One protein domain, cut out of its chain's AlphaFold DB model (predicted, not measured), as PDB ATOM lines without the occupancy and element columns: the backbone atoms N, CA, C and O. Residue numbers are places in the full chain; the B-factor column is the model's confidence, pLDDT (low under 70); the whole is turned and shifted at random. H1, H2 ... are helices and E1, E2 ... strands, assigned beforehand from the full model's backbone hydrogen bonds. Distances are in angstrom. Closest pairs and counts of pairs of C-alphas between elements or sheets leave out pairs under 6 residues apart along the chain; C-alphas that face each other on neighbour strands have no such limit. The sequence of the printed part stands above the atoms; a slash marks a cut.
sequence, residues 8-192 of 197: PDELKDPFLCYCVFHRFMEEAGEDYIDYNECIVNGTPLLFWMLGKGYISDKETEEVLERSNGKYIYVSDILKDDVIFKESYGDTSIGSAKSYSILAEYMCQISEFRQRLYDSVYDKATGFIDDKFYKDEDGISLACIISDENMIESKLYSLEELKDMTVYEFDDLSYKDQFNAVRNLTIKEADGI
ATOM      1  N   PRO A   8       2.896   7.016 -53.543       96.69
ATOM      2  CA  PRO A   8       3.255   7.574 -52.238       96.69
ATOM      3  C   PRO A   8       4.724   8.014 -52.112       96.69
ATOM      4  O   PRO A   8       5.041   8.883 -51.305       96.69
ATOM      5  N   ASP A   9       5.648   7.434 -52.882       97.50
ATOM      6  CA  ASP A   9       7.072   7.790 -52.812       97.50
ATOM      7  C   ASP A   9       7.376   9.175 -53.395       97.50
ATOM      8  O   ASP A   9       8.380   9.794 -53.029       97.50
ATOM      9  N   GLU A  10       6.516   9.689 -54.276       97.88
ATOM     10  CA  GLU A  10       6.627  11.056 -54.795       97.88
ATOM     11  C   GLU A  10       6.283  12.094 -53.720       97.88
ATOM     12  O   GLU A  10       6.934  13.133 -53.653       97.88
ATOM     13  N   LEU A  11       5.388  11.757 -52.784       98.25
ATOM     14  CA  LEU A  11       4.984  12.601 -51.647       98.25
ATOM     15  C   LEU A  11       6.105  12.822 -50.608       98.25
ATOM     16  O   LEU A  11       5.871  13.310 -49.508       98.25
ATOM     17  N   LYS A  12       7.345  12.416 -50.909       98.00
ATOM     18  CA  LYS A  12       8.535  12.824 -50.145       98.00
ATOM     19  C   LYS A  12       8.833  14.315 -50.311       98.00
ATOM     20  O   LYS A  12       9.537  14.882 -49.484       98.00
ATOM     21  N   ASP A  13       8.343  14.921 -51.393       97.81
ATOM     22  CA  ASP A  13       8.338  16.368 -51.557       97.81
ATOM     23  C   ASP A  13       7.118  16.940 -50.812       97.81
ATOM     24  O   ASP A  13       5.988  16.631 -51.200       97.81
ATOM     25  N   PRO A  14       7.305  17.761 -49.759       98.12
ATOM     26  CA  PRO A  14       6.184  18.370 -49.047       98.12
ATOM     27  C   PRO A  14       5.295  19.207 -49.967       98.12
ATOM     28  O   PRO A  14       4.088  19.249 -49.761       98.12
ATOM     29  N   PHE A  15       5.835  19.809 -51.028       98.31
ATOM     30  CA  PHE A  15       4.999  20.540 -51.976       98.31
ATOM     31  C   PHE A  15       3.962  19.626 -52.653       98.31
ATOM     32  O   PHE A  15       2.815  20.022 -52.821       98.31
ATOM     33  N   LEU A  16       4.313  18.375 -52.967       98.44
ATOM     34  CA  LEU A  16       3.352  17.435 -53.548       98.44
ATOM     35  C   LEU A  16       2.295  16.984 -52.530       98.44
ATOM     36  O   LEU A  16       1.146  16.796 -52.919       98.44
ATOM     37  N   CYS A  17       2.635  16.869 -51.239       98.50
ATOM     38  CA  CYS A  17       1.624  16.687 -50.188       98.50
ATOM     39  C   CYS A  17       0.651  17.874 -50.142       98.50
ATOM     40  O   CYS A  17      -0.558  17.669 -50.109       98.50
ATOM     41  N   TYR A  18       1.183  19.100 -50.182       98.50
ATOM     42  CA  TYR A  18       0.394  20.332 -50.205       98.50
ATOM     43  C   TYR A  18      -0.582  20.355 -51.387       98.50
ATOM     44  O   TYR A  18      -1.772  20.598 -51.199       98.50
ATOM     45  N   CYS A  19      -0.122  19.997 -52.590       98.31
ATOM     46  CA  CYS A  19      -0.988  19.899 -53.764       98.31
ATOM     47  C   CYS A  19      -2.144  18.903 -53.583       98.31
ATOM     48  O   CYS A  19      -3.253  19.195 -54.024       98.31
ATOM     49  N   VAL A  20      -1.908  17.752 -52.940       97.81
ATOM     50  CA  VAL A  20      -2.972  16.766 -52.679       97.81
ATOM     51  C   VAL A  20      -4.050  17.352 -51.772       97.81
ATOM     52  O   VAL A  20      -5.228  17.162 -52.057       97.81
ATOM     53  N   PHE A  21      -3.674  18.085 -50.719       97.38
ATOM     54  CA  PHE A  21      -4.650  18.729 -49.834       97.38
ATOM     55  C   PHE A  21      -5.498  19.761 -50.582       97.38
ATOM     56  O   PHE A  21      -6.720  19.713 -50.503       97.38
ATOM     57  N   HIS A  22      -4.872  20.642 -51.366       96.75
ATOM     58  CA  HIS A  22      -5.598  21.676 -52.109       96.75
ATOM     59  C   HIS A  22      -6.535  21.095 -53.163       96.75
ATOM     60  O   HIS A  22      -7.709  21.454 -53.208       96.75
ATOM     61  N   ARG A  23      -6.064  20.129 -53.958       96.38
ATOM     62  CA  ARG A  23      -6.930  19.475 -54.946       96.38
ATOM     63  C   ARG A  23      -8.025  18.646 -54.291       96.38
ATOM     64  O   ARG A  23      -9.107  18.545 -54.854       96.38
ATOM     65  N   PHE A  24      -7.778  18.065 -53.117       94.88
ATOM     66  CA  PHE A  24      -8.853  17.442 -52.353       94.88
ATOM     67  C   PHE A  24      -9.947  18.459 -52.030       94.88
ATOM     68  O   PHE A  24     -11.107  18.198 -52.334       94.88
ATOM     69  N   MET A  25      -9.576  19.611 -51.464       93.50
ATOM     70  CA  MET A  25     -10.537  20.640 -51.057       93.50
ATOM     71  C   MET A  25     -11.324  21.206 -52.244       93.50
ATOM     72  O   MET A  25     -12.530  21.401 -52.135       93.50
ATOM     73  N   GLU A  26     -10.681  21.402 -53.396       93.38
ATOM     74  CA  GLU A  26     -11.357  21.859 -54.619       93.38
ATOM     75  C   GLU A  26     -12.387  20.858 -55.152       93.38
ATOM     76  O   GLU A  26     -13.481  21.250 -55.553       93.38
ATOM     77  N   GLU A  27     -12.041  19.570 -55.178       92.25
ATOM     78  CA  GLU A  27     -12.907  18.535 -55.753       92.25
ATOM     79  C   GLU A  27     -14.009  18.100 -54.780       92.25
ATOM     80  O   GLU A  27     -15.127  17.809 -55.203       92.25
ATOM     81  N   ALA A  28     -13.714  18.063 -53.477       88.88
ATOM     82  CA  ALA A  28     -14.678  17.702 -52.442       88.88
ATOM     83  C   ALA A  28     -15.563  18.869 -52.000       88.88
ATOM     84  O   ALA A  28     -16.673  18.633 -51.529       88.88
ATOM     85  N   GLY A  29     -15.091  20.112 -52.138       88.56
ATOM     86  CA  GLY A  29     -15.746  21.276 -51.539       88.56
ATOM     87  C   GLY A  29     -15.751  21.244 -50.006       88.56
ATOM     88  O   GLY A  29     -16.576  21.914 -49.392       88.56
ATOM     89  N   GLU A  30     -14.863  20.452 -49.405       88.75
ATOM     90  CA  GLU A  30     -14.755  20.199 -47.966       88.75
ATOM     91  C   GLU A  30     -13.295  20.357 -47.537       88.75
ATOM     92  O   GLU A  30     -12.377  19.991 -48.278       88.75
ATOM     93  N   ASP A  31     -13.068  20.864 -46.328       91.88
ATOM     94  CA  ASP A  31     -11.723  20.988 -45.778       91.88
ATOM     95  C   ASP A  31     -11.101  19.609 -45.501       91.88
ATOM     96  O   ASP A  31     -11.735  18.713 -44.943       91.88
ATOM     97  N   TYR A  32      -9.834  19.422 -45.884       93.00
ATOM     98  CA  TYR A  32      -9.182  18.122 -45.749       93.00
ATOM     99  C   TYR A  32      -8.954  17.719 -44.286       93.00
ATOM    100  O   TYR A  32      -9.128  16.542 -43.966       93.00
ATOM    101  N   ILE A  33      -8.534  18.641 -43.413       92.88
ATOM    102  CA  ILE A  33      -8.286  18.351 -41.990       92.88
ATOM    103  C   ILE A  33      -9.598  17.976 -41.300       92.88
ATOM    104  O   ILE A  33      -9.617  16.993 -40.557       92.88
ATOM    105  N   ASP A  34     -10.676  18.700 -41.598       89.06
ATOM    106  CA  ASP A  34     -12.000  18.456 -41.017       89.06
ATOM    107  C   ASP A  34     -12.613  17.152 -41.549       89.06
ATOM    108  O   ASP A  34     -13.196  16.372 -40.798       89.06
ATOM    109  N   TYR A  35     -12.413  16.839 -42.834       87.56
ATOM    110  CA  TYR A  35     -12.861  15.568 -43.410       87.56
ATOM    111  C   TYR A  35     -12.037  14.371 -42.901       87.56
ATOM    112  O   TYR A  35     -12.546  13.260 -42.750       87.56
ATOM    113  N   ASN A  36     -10.743  14.578 -42.631       87.25
ATOM    114  CA  ASN A  36      -9.788  13.528 -42.277       87.25
ATOM    115  C   ASN A  36      -9.216  13.706 -40.862       87.25
ATOM    116  O   ASN A  36      -8.007  13.558 -40.662       87.25
ATOM    117  N   GLU A  37     -10.067  13.950 -39.860       81.75
ATOM    118  CA  GLU A  37      -9.643  14.298 -38.488       81.75
ATOM    119  C   GLU A  37      -8.635  13.301 -37.873       81.75
ATOM    120  O   GLU A  37      -7.801  13.654 -37.037       81.75
ATOM    121  N   CYS A  38      -8.690  12.032 -38.295       84.88
ATOM    122  CA  CYS A  38      -7.838  10.942 -37.812       84.88
ATOM    123  C   CYS A  38      -6.691  10.546 -38.767       84.88
ATOM    124  O   CYS A  38      -6.089   9.485 -38.567       84.88
ATOM    125  N   ILE A  39      -6.369  11.349 -39.793       88.56
ATOM    126  CA  ILE A  39      -5.300  11.035 -40.766       88.56
ATOM    127  C   ILE A  39      -3.963  10.739 -40.070       88.56
ATOM    128  O   ILE A  39      -3.261   9.768 -40.389       88.56
ATOM    129  N   VAL A  40      -3.659  11.526 -39.036       91.25
ATOM    130  CA  VAL A  40      -2.553  11.324 -38.101       91.25
ATOM    131  C   VAL A  40      -2.972  11.683 -36.679       91.25
ATOM    132  O   VAL A  40      -3.952  12.384 -36.452       91.25
ATOM    133  N   ASN A  41      -2.200  11.197 -35.708       90.62
ATOM    134  CA  ASN A  41      -2.341  11.607 -34.317       90.62
ATOM    135  C   ASN A  41      -1.720  12.997 -34.123       90.62
ATOM    136  O   ASN A  41      -0.554  13.202 -34.481       90.62
ATOM    137  N   GLY A  42      -2.480  13.923 -33.536       94.38
ATOM    138  CA  GLY A  42      -2.035  15.285 -33.262       94.38
ATOM    139  C   GLY A  42      -0.926  15.358 -32.212       94.38
ATOM    140  O   GLY A  42      -0.058  16.214 -32.308       94.38
ATOM    141  N   THR A  43      -0.843  14.424 -31.257       95.81
ATOM    142  CA  THR A  43       0.212  14.455 -30.224       95.81
ATOM    143  C   THR A  43       1.629  14.375 -30.829       95.81
ATOM    144  O   THR A  43       2.450  15.242 -30.526       95.81
ATOM    145  N   PRO A  44       1.957  13.408 -31.714       96.25
ATOM    146  CA  PRO A  44       3.218  13.435 -32.457       96.25
ATOM    147  C   PRO A  44       3.448  14.703 -33.292       96.25
ATOM    148  O   PRO A  44       4.573  15.200 -33.307       96.25
ATOM    149  N   LEU A  45       2.410  15.232 -33.955       96.69
ATOM    150  CA  LEU A  45       2.504  16.476 -34.727       96.69
ATOM    151  C   LEU A  45       2.894  17.652 -33.823       96.69
ATOM    152  O   LEU A  45       3.831  18.376 -34.146       96.69
ATOM    153  N   LEU A  46       2.248  17.789 -32.665       97.44
ATOM    154  CA  LEU A  46       2.512  18.838 -31.683       97.44
ATOM    155  C   LEU A  46       3.981  18.834 -31.235       97.44
ATOM    156  O   LEU A  46       4.673  19.847 -31.328       97.44
ATOM    157  N   PHE A  47       4.500  17.675 -30.817       97.94
ATOM    158  CA  PHE A  47       5.903  17.561 -30.400       97.94
ATOM    159  C   PHE A  47       6.889  17.732 -31.559       97.94
ATOM    160  O   PHE A  47       7.993  18.244 -31.360       97.94
ATOM    161  N   TRP A  48       6.512  17.330 -32.773       98.06
ATOM    162  CA  TRP A  48       7.314  17.603 -33.962       98.06
ATOM    163  C   TRP A  48       7.369  19.106 -34.266       98.06
ATOM    164  O   TRP A  48       8.456  19.628 -34.523       98.06
ATOM    165  N   MET A  49       6.241  19.818 -34.161       97.88
ATOM    166  CA  MET A  49       6.170  21.272 -34.331       97.88
ATOM    167  C   MET A  49       7.029  22.002 -33.296       97.88
ATOM    168  O   MET A  49       7.770  22.917 -33.663       97.88
ATOM    169  N   LEU A  50       7.002  21.550 -32.037       98.19
ATOM    170  CA  LEU A  50       7.895  22.043 -30.985       98.19
ATOM    171  C   LEU A  50       9.369  21.819 -31.355       98.19
ATOM    172  O   LEU A  50      10.166  22.754 -31.342       98.19
ATOM    173  N   GLY A  51       9.737  20.598 -31.756       97.81
ATOM    174  CA  GLY A  51      11.112  20.265 -32.149       97.81
ATOM    175  C   GLY A  51      11.617  21.041 -33.373       97.81
ATOM    176  O   GLY A  51      12.817  21.290 -33.499       97.81
ATOM    177  N   LYS A  52      10.709  21.451 -34.263       95.88
ATOM    178  CA  LYS A  52      10.983  22.307 -35.426       95.88
ATOM    179  C   LYS A  52      11.023  23.800 -35.091       95.88
ATOM    180  O   LYS A  52      11.461  24.579 -35.935       95.88
ATOM    181  N   GLY A  53      10.595  24.190 -33.892       96.62
ATOM    182  CA  GLY A  53      10.525  25.583 -33.458       96.62
ATOM    183  C   GLY A  53       9.355  26.368 -34.056       96.62
ATOM    184  O   GLY A  53       9.427  27.593 -34.104       96.62
ATOM    185  N   TYR A  54       8.293  25.694 -34.521       96.62
ATOM    186  CA  TYR A  54       7.067  26.374 -34.967       96.62
ATOM    187  C   TYR A  54       6.267  26.953 -33.800       96.62
ATOM    188  O   TYR A  54       5.627  27.988 -33.961       96.62
ATOM    189  N   ILE A  55       6.310  26.279 -32.651       97.12
ATOM    190  CA  ILE A  55       5.578  26.626 -31.430       97.12
ATOM    191  C   ILE A  55       6.513  26.578 -30.224       97.12
ATOM    192  O   ILE A  55       7.567  25.937 -30.255       97.12
ATOM    193  N   SER A  56       6.121  27.265 -29.158       96.94
ATOM    194  CA  SER A  56       6.835  27.294 -27.881       96.94
ATOM    195  C   SER A  56       6.407  26.172 -26.928       96.94
ATOM    196  O   SER A  56       5.346  25.562 -27.088       96.94
ATOM    197  N   ASP A  57       7.203  25.949 -25.874       97.75
ATOM    198  CA  ASP A  57       6.829  25.061 -24.762       97.75
ATOM    199  C   ASP A  57       5.478  25.473 -24.160       97.75
ATOM    200  O   ASP A  57       4.627  24.629 -23.908       97.75
ATOM    201  N   LYS A  58       5.241  26.784 -24.011       97.00
ATOM    202  CA  LYS A  58       3.993  27.324 -23.457       97.00
ATOM    203  C   LYS A  58       2.776  26.980 -24.322       97.00
ATOM    204  O   LYS A  58       1.749  26.581 -23.788       97.00
ATOM    205  N   GLU A  59       2.878  27.153 -25.638       96.56
ATOM    206  CA  GLU A  59       1.790  26.797 -26.565       96.56
ATOM    207  C   GLU A  59       1.549  25.285 -26.566       96.56
ATOM    208  O   GLU A  59       0.407  24.840 -26.575       96.56
ATOM    209  N   THR A  60       2.617  24.489 -26.459       97.00
ATOM    210  CA  THR A  60       2.519  23.029 -26.329       97.00
ATOM    211  C   THR A  60       1.781  22.621 -25.051       97.00
ATOM    212  O   THR A  60       0.881  21.784 -25.102       97.00
ATOM    213  N   GLU A  61       2.138  23.212 -23.906       96.94
ATOM    214  CA  GLU A  61       1.466  22.977 -22.623       96.94
ATOM    215  C   GLU A  61      -0.020  23.350 -22.694       96.94
ATOM    216  O   GLU A  61      -0.859  22.570 -22.251       96.94
ATOM    217  N   GLU A  62      -0.359  24.478 -23.320       96.81
ATOM    218  CA  GLU A  62      -1.746  24.930 -23.455       96.81
ATOM    219  C   GLU A  62      -2.604  23.962 -24.294       96.81
ATOM    220  O   GLU A  62      -3.706  23.606 -23.867       96.81
ATOM    221  N   VAL A  63      -2.094  23.454 -25.429       96.19
ATOM    222  CA  VAL A  63      -2.799  22.417 -26.217       96.19
ATOM    223  C   VAL A  63      -3.015  21.151 -25.376       96.19
ATOM    224  O   VAL A  63      -4.115  20.587 -25.344       96.19
ATOM    225  N   LEU A  64      -1.982  20.698 -24.656       95.75
ATOM    226  CA  LEU A  64      -2.065  19.497 -23.818       95.75
ATOM    227  C   LEU A  64      -3.080  19.664 -22.677       95.75
ATOM    228  O   LEU A  64      -3.873  18.750 -22.433       95.75
ATOM    229  N   GLU A  65      -3.097  20.815 -22.006       95.50
ATOM    230  CA  GLU A  65      -4.059  21.121 -20.941       95.50
ATOM    231  C   GLU A  65      -5.501  21.124 -21.462       95.50
ATOM    232  O   GLU A  65      -6.372  20.495 -20.851       95.50
ATOM    233  N   ARG A  66      -5.751  21.750 -22.621       93.56
ATOM    234  CA  ARG A  66      -7.080  21.777 -23.257       93.56
ATOM    235  C   ARG A  66      -7.572  20.394 -23.660       93.56
ATOM    236  O   ARG A  66      -8.741  20.072 -23.437       93.56
ATOM    237  N   SER A  67      -6.678  19.552 -24.179       91.19
ATOM    238  CA  SER A  67      -7.015  18.167 -24.525       91.19
ATOM    239  C   SER A  67      -7.474  17.358 -23.305       91.19
ATOM    240  O   SER A  67      -8.237  16.399 -23.438       91.19
ATOM    241  N   ASN A  68      -7.027  17.741 -22.101       91.69
ATOM    242  CA  ASN A  68      -7.339  17.080 -20.835       91.69
ATOM    243  C   ASN A  68      -7.121  15.551 -20.895       91.69
ATOM    244  O   ASN A  68      -7.959  14.758 -20.456       91.69
ATOM    245  N   GLY A  69      -6.012  15.132 -21.515       87.38
ATOM    246  CA  GLY A  69      -5.633  13.723 -21.669       87.38
ATOM    247  C   GLY A  69      -6.454  12.933 -22.696       87.38
ATOM    248  O   GLY A  69      -6.356  11.705 -22.730       87.38
ATOM    249  N   LYS A  70      -7.275  13.605 -23.512       91.06
ATOM    250  CA  LYS A  70      -7.989  12.997 -24.643       91.06
ATOM    251  C   LYS A  70      -7.098  12.921 -25.883       91.06
ATOM    252  O   LYS A  70      -5.976  13.422 -25.904       91.06
ATOM    253  N   TYR A  71      -7.614  12.256 -26.917       89.56
ATOM    254  CA  TYR A  71      -7.010  12.292 -28.243       89.56
ATOM    255  C   TYR A  71      -6.952  13.738 -28.749       89.56
ATOM    256  O   TYR A  71      -7.928  14.464 -28.589       89.56
ATOM    257  N   ILE A  72      -5.814  14.115 -29.332       94.56
ATOM    258  CA  ILE A  72      -5.597  15.423 -29.953       94.56
ATOM    259  C   ILE A  72      -5.710  15.227 -31.459       94.56
ATOM    260  O   ILE A  72      -4.934  14.455 -32.043       94.56
ATOM    261  N   TYR A  73      -6.676  15.902 -32.063       94.12
ATOM    262  CA  TYR A  73      -6.878  15.938 -33.502       94.12
ATOM    263  C   TYR A  73      -5.919  16.940 -34.152       94.12
ATOM    264  O   TYR A  73      -5.300  17.769 -33.489       94.12
ATOM    265  N   VAL A  74      -5.750  16.846 -35.471       94.69
ATOM    266  CA  VAL A  74      -4.932  17.821 -36.212       94.69
ATOM    267  C   VAL A  74      -5.577  19.211 -36.176       94.69
ATOM    268  O   VAL A  74      -4.859  20.203 -36.065       94.69
ATOM    269  N   SER A  75      -6.910  19.281 -36.204       94.00
ATOM    270  CA  SER A  75      -7.686  20.519 -36.077       94.00
ATOM    271  C   SER A  75      -7.457  21.222 -34.735       94.00
ATOM    272  O   SER A  75      -7.234  22.424 -34.735       94.00
ATOM    273  N   ASP A  76      -7.341  20.489 -33.620       93.38
ATOM    274  CA  ASP A  76      -7.016  21.061 -32.294       93.38
ATOM    275  C   ASP A  76      -5.648  21.787 -32.243       93.38
ATOM    276  O   ASP A  76      -5.302  22.420 -31.247       93.38
ATOM    277  N   ILE A  77      -4.818  21.640 -33.284       94.81
ATOM    278  CA  ILE A  77      -3.471  22.218 -33.383       94.81
ATOM    279  C   ILE A  77      -3.416  23.261 -34.500       94.81
ATOM    280  O   ILE A  77      -2.923  24.367 -34.300       94.81
ATOM    281  N   LEU A  78      -3.860  22.891 -35.702       95.31
ATOM    282  CA  LEU A  78      -3.717  23.709 -36.909       95.31
ATOM    283  C   LEU A  78      -4.960  24.545 -37.228       95.31
ATOM    284  O   LEU A  78      -4.901  25.355 -38.152       95.31
ATOM    285  N   LYS A  79      -6.053  24.341 -36.484       92.31
ATOM    286  CA  LYS A  79      -7.331  25.038 -36.637       92.31
ATOM    287  C   LYS A  79      -7.944  25.484 -35.293       92.31
ATOM    288  O   LYS A  79      -9.148  25.384 -35.076       92.31
ATOM    289  N   ASP A  80      -7.106  25.904 -34.344       90.56
ATOM    290  CA  ASP A  80      -7.538  26.368 -33.014       90.56
ATOM    291  C   ASP A  80      -6.759  27.625 -32.583       90.56
ATOM    292  O   ASP A  80      -5.650  27.896 -33.066       90.56
ATOM    293  N   ASP A  81      -7.316  28.371 -31.626       89.50
ATOM    294  CA  ASP A  81      -6.785  29.651 -31.140       89.50
ATOM    295  C   ASP A  81      -5.564  29.530 -30.218       89.50
ATOM    296  O   ASP A  81      -4.994  30.543 -29.810       89.50
ATOM    297  N   VAL A  82      -5.105  28.318 -29.888       90.50
ATOM    298  CA  VAL A  82      -3.855  28.167 -29.123       90.50
ATOM    299  C   VAL A  82      -2.657  28.587 -29.967       90.50
ATOM    300  O   VAL A  82      -1.769  29.306 -29.497       90.50
ATOM    301  N   ILE A  83      -2.624  28.104 -31.210       92.69
ATOM    302  CA  ILE A  83      -1.488  28.250 -32.122       92.69
ATOM    303  C   ILE A  83      -1.763  29.363 -33.137       92.69
ATOM    304  O   ILE A  83      -0.892  30.211 -33.341       92.69
ATOM    305  N   PHE A  84      -2.968  29.401 -33.712       94.31
ATOM    306  CA  PHE A  84      -3.431  30.457 -34.614       94.31
ATOM    307  C   PHE A  84      -4.454  31.338 -33.891       94.31
ATOM    308  O   PHE A  84      -5.660  31.173 -34.034       94.31
ATOM    309  N   LYS A  85      -3.959  32.253 -33.058       93.25
ATOM    310  CA  LYS A  85      -4.758  33.041 -32.104       93.25
ATOM    311  C   LYS A  85      -5.771  33.959 -32.761       93.25
ATOM    312  O   LYS A  85      -6.832  34.193 -32.189       93.25
ATOM    313  N   GLU A  86      -5.415  34.521 -33.908       90.94
ATOM    314  CA  GLU A  86      -6.239  35.528 -34.571       90.94
ATOM    315  C   GLU A  86      -7.148  34.886 -35.625       90.94
ATOM    316  O   GLU A  86      -8.332  35.216 -35.709       90.94
ATOM    317  N   SER A  87      -6.606  33.952 -36.411       89.62
ATOM    318  CA  SER A  87      -7.288  33.372 -37.572       89.62
ATOM    319  C   SER A  87      -7.911  32.006 -37.333       89.62
ATOM    320  O   SER A  87      -8.668  31.559 -38.188       89.62
ATOM    321  N   TYR A  88      -7.576  31.316 -36.235       91.56
ATOM    322  CA  TYR A  88      -7.909  29.899 -36.043       91.56
ATOM    323  C   TYR A  88      -7.419  29.028 -37.212       91.56
ATOM    324  O   TYR A  88      -7.968  27.968 -37.455       91.56
ATOM    325  N   GLY A  89      -6.411  29.477 -37.972       89.12
ATOM    326  CA  GLY A  89      -5.921  28.785 -39.163       89.12
ATOM    327  C   GLY A  89      -6.860  28.861 -40.372       89.12
ATOM    328  O   GLY A  89      -6.576  28.207 -41.371       89.12
ATOM    329  N   ASP A  90      -7.932  29.655 -40.311       89.19
ATOM    330  CA  ASP A  90      -9.000  29.674 -41.321       89.19
ATOM    331  C   ASP A  90      -8.911  30.851 -42.308       89.19
ATOM    332  O   ASP A  90      -9.671  30.901 -43.274       89.19
ATOM    333  N   THR A  91      -7.979  31.794 -42.120       93.25
ATOM    334  CA  THR A  91      -7.686  32.795 -43.163       93.25
ATOM    335  C   THR A  91      -6.954  32.147 -44.333       93.25
ATOM    336  O   THR A  91      -6.293  31.128 -44.177       93.25
ATOM    337  N   SER A  92      -6.982  32.768 -45.506       93.88
ATOM    338  CA  SER A  92      -6.359  32.243 -46.733       93.88
ATOM    339  C   SER A  92      -4.866  31.928 -46.532       93.88
ATOM    340  O   SER A  92      -4.383  30.832 -46.829       93.88
ATOM    341  N   ILE A  93      -4.131  32.859 -45.912       96.00
ATOM    342  CA  ILE A  93      -2.706  32.689 -45.590       96.00
ATOM    343  C   ILE A  93      -2.504  31.768 -44.373       96.00
ATOM    344  O   ILE A  93      -1.550  30.984 -44.357       96.00
ATOM    345  N   GLY A  94      -3.383  31.836 -43.366       96.00
ATOM    346  CA  GLY A  94      -3.350  30.961 -42.191       96.00
ATOM    347  C   GLY A  94      -3.538  29.491 -42.565       96.00
ATOM    348  O   GLY A  94      -2.722  28.651 -42.194       96.00
ATOM    349  N   SER A  95      -4.526  29.204 -43.406       95.69
ATOM    350  CA  SER A  95      -4.843  27.882 -43.941       95.69
ATOM    351  C   SER A  95      -3.707  27.355 -44.810       95.69
ATOM    352  O   SER A  95      -3.190  26.262 -44.558       95.69
ATOM    353  N   ALA A  96      -3.194  28.166 -45.745       97.00
ATOM    354  CA  ALA A  96      -2.006  27.807 -46.517       97.00
ATOM    355  C   ALA A  96      -0.812  27.486 -45.595       97.00
ATOM    356  O   ALA A  96      -0.081  26.512 -45.819       97.00
ATOM    357  N   LYS A  97      -0.624  28.248 -44.507       97.69
ATOM    358  CA  LYS A  97       0.408  27.954 -43.507       97.69
ATOM    359  C   LYS A  97       0.152  26.622 -42.800       97.69
ATOM    360  O   LYS A  97       1.079  25.807 -42.743       97.69
ATOM    361  N   SER A  98      -1.061  26.368 -42.318       96.94
ATOM    362  CA  SER A  98      -1.462  25.105 -41.688       96.94
ATOM    363  C   SER A  98      -1.204  23.905 -42.596       96.94
ATOM    364  O   SER A  98      -0.506  22.964 -42.202       96.94
ATOM    365  N   TYR A  99      -1.644  23.970 -43.852       98.00
ATOM    366  CA  TYR A  99      -1.417  22.906 -44.827       98.00
ATOM    367  C   TYR A  99       0.054  22.754 -45.216       98.00
ATOM    368  O   TYR A  99       0.508  21.626 -45.418       98.00
ATOM    369  N   SER A 100       0.840  23.836 -45.251       98.12
ATOM    370  CA  SER A 100       2.290  23.731 -45.467       98.12
ATOM    371  C   SER A 100       2.996  22.985 -44.325       98.12
ATOM    372  O   SER A 100       3.857  22.143 -44.583       98.12
ATOM    373  N   ILE A 101       2.590  23.223 -43.070       98.06
ATOM    374  CA  ILE A 101       3.133  22.536 -41.887       98.06
ATOM    375  C   ILE A 101       2.733  21.058 -41.912       98.06
ATOM    376  O   ILE A 101       3.588  20.186 -41.737       98.06
ATOM    377  N   LEU A 102       1.455  20.763 -42.174       97.75
ATOM    378  CA  LEU A 102       0.974  19.386 -42.282       97.75
ATOM    379  C   LEU A 102       1.686  18.638 -43.416       97.75
ATOM    380  O   LEU A 102       2.092  17.492 -43.239       97.75
ATOM    381  N   ALA A 103       1.909  19.294 -44.553       98.38
ATOM    382  CA  ALA A 103       2.650  18.739 -45.677       98.38
ATOM    383  C   ALA A 103       4.111  18.419 -45.324       98.38
ATOM    384  O   ALA A 103       4.591  17.322 -45.633       98.38
ATOM    385  N   GLU A 104       4.804  19.337 -44.638       98.31
ATOM    386  CA  GLU A 104       6.159  19.111 -44.120       98.31
ATOM    387  C   GLU A 104       6.227  17.944 -43.135       98.31
ATOM    388  O   GLU A 104       7.212  17.204 -43.143       98.31
ATOM    389  N   TYR A 105       5.202  17.760 -42.303       97.94
ATOM    390  CA  TYR A 105       5.126  16.651 -41.355       97.94
ATOM    391  C   TYR A 105       4.841  15.311 -42.054       97.94
ATOM    392  O   TYR A 105       5.555  14.324 -41.851       97.94
ATOM    393  N   MET A 106       3.832  15.279 -42.926       97.19
ATOM    394  CA  MET A 106       3.374  14.069 -43.617       97.19
ATOM    395  C   MET A 106       4.430  13.502 -44.573       97.19
ATOM    396  O   MET A 106       4.525  12.283 -44.733       97.19
ATOM    397  N   CYS A 107       5.266  14.350 -45.182       97.88
ATOM    398  CA  CYS A 107       6.276  13.886 -46.134       97.88
ATOM    399  C   CYS A 107       7.432  13.105 -45.479       97.88
ATOM    400  O   CYS A 107       8.119  12.340 -46.167       97.88
ATOM    401  N   GLN A 108       7.639  13.236 -44.159       96.25
ATOM    402  CA  GLN A 108       8.822  12.711 -43.460       96.25
ATOM    403  C   GLN A 108       8.913  11.179 -43.482       96.25
ATOM    404  O   GLN A 108       9.996  10.617 -43.663       96.25
ATOM    405  N   ILE A 109       7.787  10.480 -43.308       95.12
ATOM    406  CA  ILE A 109       7.760   9.027 -43.084       95.12
ATOM    407  C   ILE A 109       6.879   8.361 -44.139       95.12
ATOM    408  O   ILE A 109       5.798   8.845 -44.464       95.12
ATOM    409  N   SER A 110       7.331   7.222 -44.671       96.56
ATOM    410  CA  SER A 110       6.620   6.484 -45.724       96.56
ATOM    411  C   SER A 110       5.199   6.093 -45.340       96.56
ATOM    412  O   SER A 110       4.321   6.121 -46.192       96.56
ATOM    413  N   GLU A 111       4.959   5.766 -44.071       95.25
ATOM    414  CA  GLU A 111       3.621   5.436 -43.581       95.25
ATOM    415  C   GLU A 111       2.648   6.617 -43.713       95.25
ATOM    416  O   GLU A 111       1.523   6.429 -44.159       95.25
ATOM    417  N   PHE A 112       3.074   7.841 -43.393       96.06
ATOM    418  CA  PHE A 112       2.229   9.033 -43.526       96.06
ATOM    419  C   PHE A 112       1.955   9.368 -44.990       96.06
ATOM    420  O   PHE A 112       0.812   9.627 -45.357       96.06
ATOM    421  N   ARG A 113       2.974   9.253 -45.846       97.12
ATOM    422  CA  ARG A 113       2.802   9.388 -47.298       97.12
ATOM    423  C   ARG A 113       1.824   8.361 -47.862       97.12
ATOM    424  O   ARG A 113       0.977   8.709 -48.676       97.12
ATOM    425  N   GLN A 114       1.916   7.110 -47.410       95.69
ATOM    426  CA  GLN A 114       0.988   6.051 -47.801       95.69
ATOM    427  C   GLN A 114      -0.439   6.374 -47.351       95.69
ATOM    428  O   GLN A 114      -1.351   6.268 -48.159       95.69
ATOM    429  N   ARG A 115      -0.633   6.836 -46.107       93.81
ATOM    430  CA  ARG A 115      -1.954   7.242 -45.597       93.81
ATOM    431  C   ARG A 115      -2.572   8.384 -46.406       93.81
ATOM    432  O   ARG A 115      -3.736   8.274 -46.768       93.81
ATOM    433  N   LEU A 116      -1.801   9.430 -46.722       95.12
ATOM    434  CA  LEU A 116      -2.261  10.544 -47.564       95.12
ATOM    435  C   LEU A 116      -2.634  10.076 -48.975       95.12
ATOM    436  O   LEU A 116      -3.661  10.458 -49.523       95.12
ATOM    437  N   TYR A 117      -1.813   9.216 -49.571       94.94
ATOM    438  CA  TYR A 117      -2.129   8.659 -50.879       94.94
ATOM    439  C   TYR A 117      -3.399   7.795 -50.824       94.94
ATOM    440  O   TYR A 117      -4.280   7.911 -51.671       94.94
ATOM    441  N   ASP A 118      -3.539   6.951 -49.804       91.81
ATOM    442  CA  ASP A 118      -4.692   6.066 -49.654       91.81
ATOM    443  C   ASP A 118      -5.990   6.818 -49.319       91.81
ATOM    444  O   ASP A 118      -7.060   6.332 -49.704       91.81
ATOM    445  N   SER A 119      -5.917   7.996 -48.676       90.44
ATOM    446  CA  SER A 119      -7.092   8.838 -48.387       90.44
ATOM    447  C   SER A 119      -7.757   9.380 -49.648       90.44
ATOM    448  O   SER A 119      -8.953   9.631 -49.642       90.44
ATOM    449  N   VAL A 120      -7.004   9.532 -50.742       91.31
ATOM    450  CA  VAL A 120      -7.533  10.028 -52.024       91.31
ATOM    451  C   VAL A 120      -7.728   8.921 -53.069       91.31
ATOM    452  O   VAL A 120      -8.103   9.203 -54.205       91.31
ATOM    453  N   TYR A 121      -7.488   7.655 -52.702       87.38
ATOM    454  CA  TYR A 121      -7.655   6.476 -53.569       87.38
ATOM    455  C   TYR A 121      -8.641   5.428 -53.028       87.38
ATOM    456  O   TYR A 121      -8.727   4.333 -53.597       87.38
ATOM    457  N   ASP A 122      -9.410   5.763 -51.991       73.69
ATOM    458  CA  ASP A 122     -10.435   4.912 -51.353       73.69
ATOM    459  C   ASP A 122      -9.855   3.667 -50.673       73.69
ATOM    460  O   ASP A 122     -10.488   2.611 -50.606       73.69
ATOM    461  N   LYS A 123      -8.599   3.755 -50.229       68.88
ATOM    462  CA  LYS A 123      -7.876   2.638 -49.602       68.88
ATOM    463  C   LYS A 123      -7.660   2.831 -48.113       68.88
ATOM    464  O   LYS A 123      -7.263   1.887 -47.431       68.88
ATOM    465  N   ALA A 124      -7.907   4.029 -47.606       60.06
ATOM    466  CA  ALA A 124      -7.757   4.305 -46.199       60.06
ATOM    467  C   ALA A 124      -8.977   3.777 -45.418       60.06
ATOM    468  O   ALA A 124     -10.132   3.927 -45.812       60.06
ATOM    469  N   THR A 125      -8.717   3.079 -44.314       47.91
ATOM    470  CA  THR A 125      -9.751   2.511 -43.441       47.91
ATOM    471  C   THR A 125     -10.192   3.563 -42.427       47.91
ATOM    472  O   THR A 125      -9.359   4.017 -41.645       47.91
ATOM    473  N   GLY A 126     -11.477   3.931 -42.416       48.09
ATOM    474  CA  GLY A 126     -12.029   4.973 -41.528       48.09
ATOM    475  C   GLY A 126     -12.910   6.010 -42.232       48.09
ATOM    476  O   GLY A 126     -13.509   6.844 -41.568       48.09
ATOM    477  N   PHE A 127     -13.010   5.923 -43.556       51.38
ATOM    478  CA  PHE A 127     -13.799   6.804 -44.407       51.38
ATOM    479  C   PHE A 127     -15.237   6.288 -44.451       51.38
ATOM    480  O   PHE A 127     -15.463   5.095 -44.676       51.38
ATOM    481  N   ILE A 128     -16.206   7.164 -44.188       46.81
ATOM    482  CA  ILE A 128     -17.626   6.837 -44.314       46.81
ATOM    483  C   ILE A 128     -17.939   6.777 -45.812       46.81
ATOM    484  O   ILE A 128     -18.212   7.788 -46.432       46.81
ATOM    485  N   ASP A 129     -17.823   5.576 -46.377       46.50
ATOM    486  CA  ASP A 129     -18.535   5.068 -47.560       46.50
ATOM    487  C   ASP A 129     -18.575   5.907 -48.858       46.50
ATOM    488  O   ASP A 129     -19.401   5.615 -49.720       46.50
ATOM    489  N   ASP A 130     -17.660   6.854 -49.074       54.41
ATOM    490  CA  ASP A 130     -17.579   7.600 -50.331       54.41
ATOM    491  C   ASP A 130     -16.237   7.390 -51.031       54.41
ATOM    492  O   ASP A 130     -15.154   7.608 -50.487       54.41
ATOM    493  N   LYS A 131     -16.321   6.923 -52.279       69.31
ATOM    494  CA  LYS A 131     -15.178   6.907 -53.185       69.31
ATOM    495  C   LYS A 131     -14.849   8.349 -53.553       69.31
ATOM    496  O   LYS A 131     -15.714   9.046 -54.078       69.31
ATOM    497  N   PHE A 132     -13.613   8.768 -53.338       80.62
ATOM    498  CA  PHE A 132     -13.095  10.032 -53.821       80.62
ATOM    499  C   PHE A 132     -13.162  10.097 -55.354       80.62
ATOM    500  O   PHE A 132     -13.064   9.082 -56.058       80.62
ATOM    501  N   TYR A 133     -13.335  11.310 -55.875       85.56
ATOM    502  CA  TYR A 133     -13.522  11.567 -57.297       85.56
ATOM    503  C   TYR A 133     -12.309  11.105 -58.116       85.56
ATOM    504  O   TYR A 133     -11.154  11.399 -57.794       85.56
ATOM    505  N   LYS A 134     -12.585  10.366 -59.193       88.94
ATOM    506  CA  LYS A 134     -11.590   9.813 -60.117       88.94
ATOM    507  C   LYS A 134     -11.926  10.202 -61.552       88.94
ATOM    508  O   LYS A 134     -13.102  10.357 -61.883       88.94
ATOM    509  N   ASP A 135     -10.901  10.333 -62.386       88.50
ATOM    510  CA  ASP A 135     -11.063  10.525 -63.826       88.50
ATOM    511  C   ASP A 135     -11.484   9.227 -64.548       88.50
ATOM    512  O   ASP A 135     -11.748   8.187 -63.933       88.50
ATOM    513  N   GLU A 136     -11.560   9.287 -65.880       89.88
ATOM    514  CA  GLU A 136     -11.927   8.149 -66.731       89.88
ATOM    515  C   GLU A 136     -10.922   6.982 -66.693       89.88
ATOM    516  O   GLU A 136     -11.313   5.837 -66.932       89.88
ATOM    517  N   ASP A 137      -9.668   7.248 -66.320       89.12
ATOM    518  CA  ASP A 137      -8.596   6.259 -66.173       89.12
ATOM    519  C   ASP A 137      -8.488   5.711 -64.733       89.12
ATOM    520  O   ASP A 137      -7.668   4.832 -64.440       89.12
ATOM    521  N   GLY A 138      -9.340   6.187 -63.817       88.88
ATOM    522  CA  GLY A 138      -9.368   5.777 -62.414       88.88
ATOM    523  C   GLY A 138      -8.302   6.449 -61.542       88.88
ATOM    524  O   GLY A 138      -8.043   5.974 -60.427       88.88
ATOM    525  N   ILE A 139      -7.685   7.527 -62.025       91.12
ATOM    526  CA  ILE A 139      -6.725   8.350 -61.287       91.12
ATOM    527  C   ILE A 139      -7.507   9.299 -60.381       91.12
ATOM    528  O   ILE A 139      -8.484   9.914 -60.800       91.12
ATOM    529  N   SER A 140      -7.080   9.417 -59.125       93.94
ATOM    530  CA  SER A 140      -7.670  10.375 -58.188       93.94
ATOM    531  C   SER A 140      -7.532  11.804 -58.708       93.94
ATOM    532  O   SER A 140      -6.416  12.228 -59.027       93.94
ATOM    533  N   LEU A 141      -8.626  12.570 -58.731       94.50
ATOM    534  CA  LEU A 141      -8.590  13.973 -59.162       94.50
ATOM    535  C   LEU A 141      -7.711  14.846 -58.248       94.50
ATOM    536  O   LEU A 141      -7.145  15.835 -58.715       94.50
ATOM    537  N   ALA A 142      -7.496  14.421 -56.993       95.19
ATOM    538  CA  ALA A 142      -6.573  15.065 -56.058       95.19
ATOM    539  C   ALA A 142      -5.088  14.863 -56.422       95.19
ATOM    540  O   ALA A 142      -4.214  15.569 -55.926       95.19
ATOM    541  N   CYS A 143      -4.781  13.892 -57.288       96.62
ATOM    542  CA  CYS A 143      -3.421  13.589 -57.746       96.62
ATOM    543  C   CYS A 143      -3.088  14.189 -59.118       96.62
ATOM    544  O   CYS A 143      -1.968  13.993 -59.596       96.62
ATOM    545  N   ILE A 144      -4.030  14.896 -59.749       96.38
ATOM    546  CA  ILE A 144      -3.837  15.581 -61.029       96.38
ATOM    547  C   ILE A 144      -3.649  17.069 -60.741       96.38
ATOM    548  O   ILE A 144      -4.583  17.756 -60.327       96.38
ATOM    549  N   ILE A 145      -2.430  17.563 -60.947       97.00
ATOM    550  CA  ILE A 145      -2.039  18.945 -60.667       97.00
ATOM    551  C   ILE A 145      -1.829  19.670 -61.996       97.00
ATOM    552  O   ILE A 145      -1.081  19.194 -62.853       97.00
ATOM    553  N   SER A 146      -2.480  20.817 -62.187       94.31
ATOM    554  CA  SER A 146      -2.235  21.664 -63.362       94.31
ATOM    555  C   SER A 146      -0.765  22.091 -63.421       94.31
ATOM    556  O   SER A 146      -0.170  22.393 -62.386       94.31
ATOM    557  N   ASP A 147      -0.169  22.145 -64.618       92.31
ATOM    558  CA  ASP A 147       1.217  22.615 -64.777       92.31
ATOM    559  C   ASP A 147       1.412  24.030 -64.207       92.31
ATOM    560  O   ASP A 147       2.487  24.337 -63.701       92.31
ATOM    561  N   GLU A 148       0.385  24.886 -64.265       92.69
ATOM    562  CA  GLU A 148       0.454  26.248 -63.722       92.69
ATOM    563  C   GLU A 148       0.671  26.246 -62.206       92.69
ATOM    564  O   GLU A 148       1.456  27.041 -61.698       92.69
ATOM    565  N   ASN A 149       0.091  25.268 -61.506       95.31
ATOM    566  CA  ASN A 149       0.240  25.089 -60.066       95.31
ATOM    567  C   ASN A 149       1.613  24.548 -59.669       95.31
ATOM    568  O   ASN A 149       1.979  24.639 -58.502       95.31
ATOM    569  N   MET A 150       2.384  24.008 -60.618       93.31
ATOM    570  CA  MET A 150       3.712  23.435 -60.381       93.31
ATOM    571  C   MET A 150       4.849  24.456 -60.532       93.31
ATOM    572  O   MET A 150       5.986  24.167 -60.143       93.31
ATOM    573  N   ILE A 151       4.575  25.618 -61.128       89.31
ATOM    574  CA  ILE A 151       5.589  26.607 -61.496       89.31
ATOM    575  C   ILE A 151       5.698  27.662 -60.401       89.31
ATOM    576  O   ILE A 151       4.726  28.319 -60.064       89.31
ATOM    577  N   GLU A 152       6.913  27.866 -59.893       87.69
ATOM    578  CA  GLU A 152       7.222  29.043 -59.084       87.69
ATOM    579  C   GLU A 152       7.355  30.243 -60.022       87.69
ATOM    580  O   GLU A 152       8.279  30.299 -60.844       87.69
ATOM    581  N   SER A 153       6.418  31.180 -59.925       84.06
ATOM    582  CA  SER A 153       6.433  32.406 -60.716       84.06
ATOM    583  C   SER A 153       7.117  33.546 -59.967       84.06
ATOM    584  O   SER A 153       7.792  34.378 -60.586       84.06
ATOM    585  N   LYS A 154       6.979  33.575 -58.633       88.69
ATOM    586  CA  LYS A 154       7.473  34.668 -57.798       88.69
ATOM    587  C   LYS A 154       7.659  34.241 -56.339       88.69
ATOM    588  O   LYS A 154       6.870  33.501 -55.768       88.69
ATOM    589  N   LEU A 155       8.683  34.805 -55.701       88.62
ATOM    590  CA  LEU A 155       8.823  34.791 -54.246       88.62
ATOM    591  C   LEU A 155       8.210  36.064 -53.660       88.62
ATOM    592  O   LEU A 155       8.554  37.166 -54.089       88.62
ATOM    593  N   TYR A 156       7.332  35.898 -52.677       91.56
ATOM    594  CA  TYR A 156       6.618  36.993 -52.027       91.56
ATOM    595  C   TYR A 156       7.272  37.348 -50.695       91.56
ATOM    596  O   TYR A 156       7.602  36.476 -49.889       91.56
ATOM    597  N   SER A 157       7.478  38.642 -50.466       92.75
ATOM    598  CA  SER A 157       7.860  39.166 -49.157       92.75
ATOM    599  C   SER A 157       6.644  39.296 -48.233       92.75
ATOM    600  O   SER A 157       5.510  39.391 -48.692       92.75
ATOM    601  N   LEU A 158       6.882  39.361 -46.919       93.00
ATOM    602  CA  LEU A 158       5.815  39.557 -45.933       93.00
ATOM    603  C   LEU A 158       5.001  40.836 -46.193       93.00
ATOM    604  O   LEU A 158       3.789  40.831 -46.025       93.00
ATOM    605  N   GLU A 159       5.651  41.925 -46.610       93.94
ATOM    606  CA  GLU A 159       4.954  43.183 -46.912       93.94
ATOM    607  C   GLU A 159       4.066  43.055 -48.153       93.94
ATOM    608  O   GLU A 159       2.941  43.535 -48.144       93.94
ATOM    609  N   GLU A 160       4.512  42.329 -49.184       94.12
ATOM    610  CA  GLU A 160       3.661  42.050 -50.348       94.12
ATOM    611  C   GLU A 160       2.450  41.188 -49.982       94.12
ATOM    612  O   GLU A 160       1.365  41.438 -50.492       94.12
ATOM    613  N   LEU A 161       2.611  40.208 -49.086       94.31
ATOM    614  CA  LEU A 161       1.495  39.378 -48.615       94.31
ATOM    615  C   LEU A 161       0.486  40.180 -47.788       94.31
ATOM    616  O   LEU A 161      -0.712  40.002 -47.957       94.31
ATOM    617  N   LYS A 162       0.955  41.104 -46.939       93.88
ATOM    618  CA  LYS A 162       0.078  42.027 -46.197       93.88
ATOM    619  C   LYS A 162      -0.704  42.964 -47.107       93.88
ATOM    620  O   LYS A 162      -1.747  43.472 -46.701       93.88
ATOM    621  N   ASP A 163      -0.171  43.269 -48.285       94.44
ATOM    622  CA  ASP A 163      -0.816  44.152 -49.250       94.44
ATOM    623  C   ASP A 163      -1.775  43.436 -50.198       94.44
ATOM    624  O   ASP A 163      -2.628  44.100 -50.785       94.44
ATOM    625  N   MET A 164      -1.688  42.110 -50.268       94.75
ATOM    626  CA  MET A 164      -2.493  41.258 -51.129       94.75
ATOM    627  C   MET A 164      -3.925  41.094 -50.611       94.75
ATOM    628  O   MET A 164      -4.175  41.018 -49.405       94.75
ATOM    629  N   THR A 165      -4.875  41.025 -51.534       95.56
ATOM    630  CA  THR A 165      -6.242  40.585 -51.239       95.56
ATOM    631  C   THR A 165      -6.334  39.065 -51.143       95.56
ATOM    632  O   THR A 165      -5.504  38.344 -51.689       95.56
ATOM    633  N   VAL A 166      -7.386  38.571 -50.492       93.31
ATOM    634  CA  VAL A 166      -7.742  37.145 -50.457       93.31
ATOM    635  C   VAL A 166      -7.810  36.578 -51.874       93.31
ATOM    636  O   VAL A 166      -7.139  35.602 -52.176       93.31
ATOM    637  N   TYR A 167      -8.521  37.262 -52.777       93.75
ATOM    638  CA  TYR A 167      -8.660  36.827 -54.168       93.75
ATOM    639  C   TYR A 167      -7.322  36.759 -54.904       93.75
ATOM    640  O   TYR A 167      -7.086  35.816 -55.647       93.75
ATOM    641  N   GLU A 168      -6.437  37.738 -54.701       95.44
ATOM    642  CA  GLU A 168      -5.108  37.722 -55.317       95.44
ATOM    643  C   GLU A 168      -4.226  36.595 -54.771       95.44
ATOM    644  O   GLU A 168      -3.419  36.065 -55.531       95.44
ATOM    645  N   PHE A 169      -4.357  36.246 -53.486       95.62
ATOM    646  CA  PHE A 169      -3.610  35.144 -52.878       95.62
ATOM    647  C   PHE A 169      -4.133  33.781 -53.341       95.62
ATOM    648  O   PHE A 169      -3.343  32.909 -53.706       95.62
ATOM    649  N   ASP A 170      -5.453  33.615 -53.377       93.38
ATOM    650  CA  ASP A 170      -6.098  32.370 -53.791       93.38
ATOM    651  C   ASP A 170      -5.901  32.084 -55.289       93.38
ATOM    652  O   ASP A 170      -5.758  30.923 -55.665       93.38
ATOM    653  N   ASP A 171      -5.796  33.123 -56.129       93.81
ATOM    654  CA  ASP A 171      -5.462  33.001 -57.561       93.81
ATOM    655  C   ASP A 171      -3.979  32.659 -57.819       93.81
ATOM    656  O   ASP A 171      -3.587  32.391 -58.961       93.81
ATOM    657  N   LEU A 172      -3.116  32.683 -56.794       95.31
ATOM    658  CA  LEU A 172      -1.726  32.261 -56.956       95.31
ATOM    659  C   LEU A 172      -1.639  30.770 -57.278       95.31
ATOM    660  O   LEU A 172      -2.416  29.950 -56.792       95.31
ATOM    661  N   SER A 173      -0.590  30.400 -58.012       95.94
ATOM    662  CA  SER A 173      -0.237  28.995 -58.173       95.94
ATOM    663  C   SER A 173      -0.004  28.343 -56.806       95.94
ATOM    664  O   SER A 173       0.555  28.965 -55.895       95.94
ATOM    665  N   TYR A 174      -0.324  27.054 -56.663       97.12
ATOM    666  CA  TYR A 174      -0.015  26.341 -55.414       97.12
ATOM    667  C   TYR A 174       1.463  26.426 -55.041       97.12
ATOM    668  O   TYR A 174       1.810  26.446 -53.858       97.12
ATOM    669  N   LYS A 175       2.355  26.448 -56.039       97.25
ATOM    670  CA  LYS A 175       3.792  26.558 -55.805       97.25
ATOM    671  C   LYS A 175       4.157  27.894 -55.174       97.25
ATOM    672  O   LYS A 175       4.961  27.913 -54.240       97.25
ATOM    673  N   ASP A 176       3.565  28.978 -55.655       96.69
ATOM    674  CA  ASP A 176       3.769  30.313 -55.105       96.69
ATOM    675  C   ASP A 176       3.155  30.437 -53.706       96.69
ATOM    676  O   ASP A 176       3.856  30.892 -52.803       96.69
ATOM    677  N   GLN A 177       1.928  29.942 -53.483       96.75
ATOM    678  CA  GLN A 177       1.306  29.911 -52.148       96.75
ATOM    679  C   GLN A 177       2.183  29.153 -51.140       96.75
ATOM    680  O   GLN A 177       2.571  29.701 -50.105       96.75
ATOM    681  N   PHE A 178       2.581  27.918 -51.470       97.56
ATOM    682  CA  PHE A 178       3.431  27.086 -50.615       97.56
ATOM    683  C   PHE A 178       4.763  27.777 -50.289       97.56
ATOM    684  O   PHE A 178       5.209  27.797 -49.139       97.56
ATOM    685  N   ASN A 179       5.413  28.372 -51.292       95.69
ATOM    686  CA  ASN A 179       6.681  29.072 -51.104       95.69
ATOM    687  C   ASN A 179       6.543  30.381 -50.317       95.69
ATOM    688  O   ASN A 179       7.469  30.728 -49.576       95.69
ATOM    689  N   ALA A 180       5.419  31.085 -50.461       95.50
ATOM    690  CA  ALA A 180       5.125  32.304 -49.720       95.50
ATOM    691  C   ALA A 180       5.018  32.021 -48.216       95.50
ATOM    692  O   ALA A 180       5.633  32.719 -47.412       95.50
ATOM    693  N   VAL A 181       4.314  30.951 -47.831       96.56
ATOM    694  CA  VAL A 181       4.017  30.661 -46.417       96.56
ATOM    695  C   VAL A 181       5.044  29.762 -45.725       96.56
ATOM    696  O   VAL A 181       5.192  29.838 -44.500       96.56
ATOM    697  N   ARG A 182       5.808  28.934 -46.456       93.06
ATOM    698  CA  ARG A 182       6.763  27.987 -45.834       93.06
ATOM    699  C   ARG A 182       7.788  28.679 -44.932       93.06
ATOM    700  O   ARG A 182       8.154  28.140 -43.892       93.06
ATOM    701  N   ASN A 183       8.207  29.889 -45.307       89.00
ATOM    702  CA  ASN A 183       9.235  30.652 -44.598       89.00
ATOM    703  C   ASN A 183       8.673  31.585 -43.518       89.00
ATOM    704  O   ASN A 183       9.454  32.127 -42.740       89.00
ATOM    705  N   LEU A 184       7.352  31.776 -43.463       95.44
ATOM    706  CA  LEU A 184       6.721  32.563 -42.410       95.44
ATOM    707  C   LEU A 184       6.708  31.779 -41.099       95.44
ATOM    708  O   LEU A 184       6.572  30.551 -41.077       95.44
ATOM    709  N   THR A 185       6.796  32.485 -39.982       96.38
ATOM    710  CA  THR A 185       6.358  31.946 -38.694       96.38
ATOM    711  C   THR A 185       4.833  31.835 -38.670       96.38
ATOM    712  O   THR A 185       4.140  32.509 -39.431       96.38
ATOM    713  N   ILE A 186       4.291  30.998 -37.780       96.38
ATOM    714  CA  ILE A 186       2.835  30.913 -37.576       96.38
ATOM    715  C   ILE A 186       2.276  32.293 -37.228       96.38
ATOM    716  O   ILE A 186       1.335  32.745 -37.860       96.38
ATOM    717  N   LYS A 187       2.934  33.013 -36.314       95.44
ATOM    718  CA  LYS A 187       2.534  34.365 -35.908       95.44
ATOM    719  C   LYS A 187       2.506  35.371 -37.065       95.44
ATOM    720  O   LYS A 187       1.661  36.258 -37.072       95.44
ATOM    721  N   GLU A 188       3.450  35.289 -38.001       96.31
ATOM    722  CA  GLU A 188       3.452  36.170 -39.176       96.31
ATOM    723  C   GLU A 188       2.299  35.855 -40.123       96.31
ATOM    724  O   GLU A 188       1.687  36.790 -40.614       96.31
ATOM    725  N   ALA A 189       1.999  34.576 -40.361       95.81
ATOM    726  CA  ALA A 189       0.876  34.168 -41.203       95.81
ATOM    727  C   ALA A 189      -0.480  34.511 -40.556       95.81
ATOM    728  O   ALA A 189      -1.344  35.086 -41.206       95.81
ATOM    729  N   ASP A 190      -0.626  34.208 -39.265       94.44
ATOM    730  CA  ASP A 190      -1.832  34.431 -38.459       94.44
ATOM    731  C   ASP A 190      -2.153  35.924 -38.274       94.44
ATOM    732  O   ASP A 190      -3.309  36.320 -38.212       94.44
ATOM    733  N   GLY A 191      -1.119  36.770 -38.216       92.06
ATOM    734  CA  GLY A 191      -1.254  38.213 -38.011       92.06
ATOM    735  C   GLY A 191      -1.501  39.042 -39.275       92.06
ATOM    736  O   GLY A 191      -1.470  40.272 -39.184       92.06
ATOM    737  N   ILE A 192      -1.672  38.426 -40.450       92.81
ATOM    738  CA  ILE A 192      -2.015  39.155 -41.680       92.81
ATOM    739  C   ILE A 192      -3.533  39.317 -41.754       92.81
ATOM    740  O   ILE A 192      -4.271  38.342 -41.846       92.81
TER     741      ILE A 192
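This is residues 8 to 192 of the 197 residues of an uncharacterized protein of Ruminococcus sp. 37_24 (UniProt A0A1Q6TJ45). A body of crossed helices is built round H6, with H1 and H11 crossing it, H10 and H12 packed on its first residues, and H7 making a corner at its last residue. The helical hairpin of H3 and H4 lies at one end of the longest axis, and the unnamed stretch of residues 120 to 143 reaches to the other. The printed part has 185 residues with twelve named helices and one named strand, in the order H1 to H7, E1, H8 to H12; its class is mostly helix. It is compact, with a radius of gyration of the C-alphas of 16.1 A and spans of 49 by 41 by 26 A.

H6, residues 92 to 106, is the hub, touching five other helices. H1, residues 14 to 28, touches it at a steep tilt of 57 degrees, opposite ways; the closest C-alphas, of Pro 14 and Ala 103, are 4.9 A apart. H11, residues 174 to 182, touches H6 about perpendicular, at 85 degrees, with C-alphas 97 and 181 closest at 5.4 A. With its residues 93 to 97 alone H6 touches H12, residues 186 to 190 (Gly 94 to Asp 190, C-alphas 5.3 A), and with 92 to 93 alone H10, residues 166 to 170 (Ser 92 to Val 166, 6.3 A). H7, residues 110 to 119, and H6 only just touch, only at the corner, with 3 pairs of C-alphas within 8 A, the closest those of Met 106 and Phe 112, 5.2 A. H9, residues 158 to 163, is near H11. H8, residues 147 to 150, touches H11, the C-alphas of Asn 149 and Tyr 174 being closest at 4.8 A. E1, residues 144 to 146, pairs with no named strand; its closest C-alpha to H1 is that of Ile 145, 7.0 A from that of Cys 19. With its residues 21 to 25 alone H1 only just touches H2, residues 32 to 35, with 3 pairs of C-alphas within 8 A, the closest those of Met 25 and Tyr 32, 6.0 A. H3, residues 42 to 52, and H4, residues 57 to 67, form a hairpin at a shallow tilt of 5 degrees, opposite ways, C-alphas 46 and 60 closest at 6.8 A. H3 only just touches H5, residues 75 to 78, with 3 pairs of C-alphas within 8 A, the closest those of Leu 46 and Ile 77, 7.1 A. Each O i to N i+4 pair is within hydrogen-bond range in H1, H3, H4, H6, H7 and H9 to H12; H2, H5 and H8 are too short for such a pair.

H1 runs 21.1 A from C-alpha 14 at (6.184, 18.370, -49.047), and H6 20.9 A from C-alpha 92 at (-6.359, 32.243, -46.733). H4 measures 15.5 A, H3 14.9 A, H7 14.2 A and H11 11.9 A. H12 ends with C-alpha 190 at (-1.832, 34.431, -38.459).

The C-alphas of Lys 58 and Glu 136 are farthest apart, at 49.9 A. The printed part has no cut. The links H5 to H6, with 13 residues, and H7 to E1, with 24, are long. Mean pLDDT of the printed part is 92.0; residues 123 to 131 are under 70.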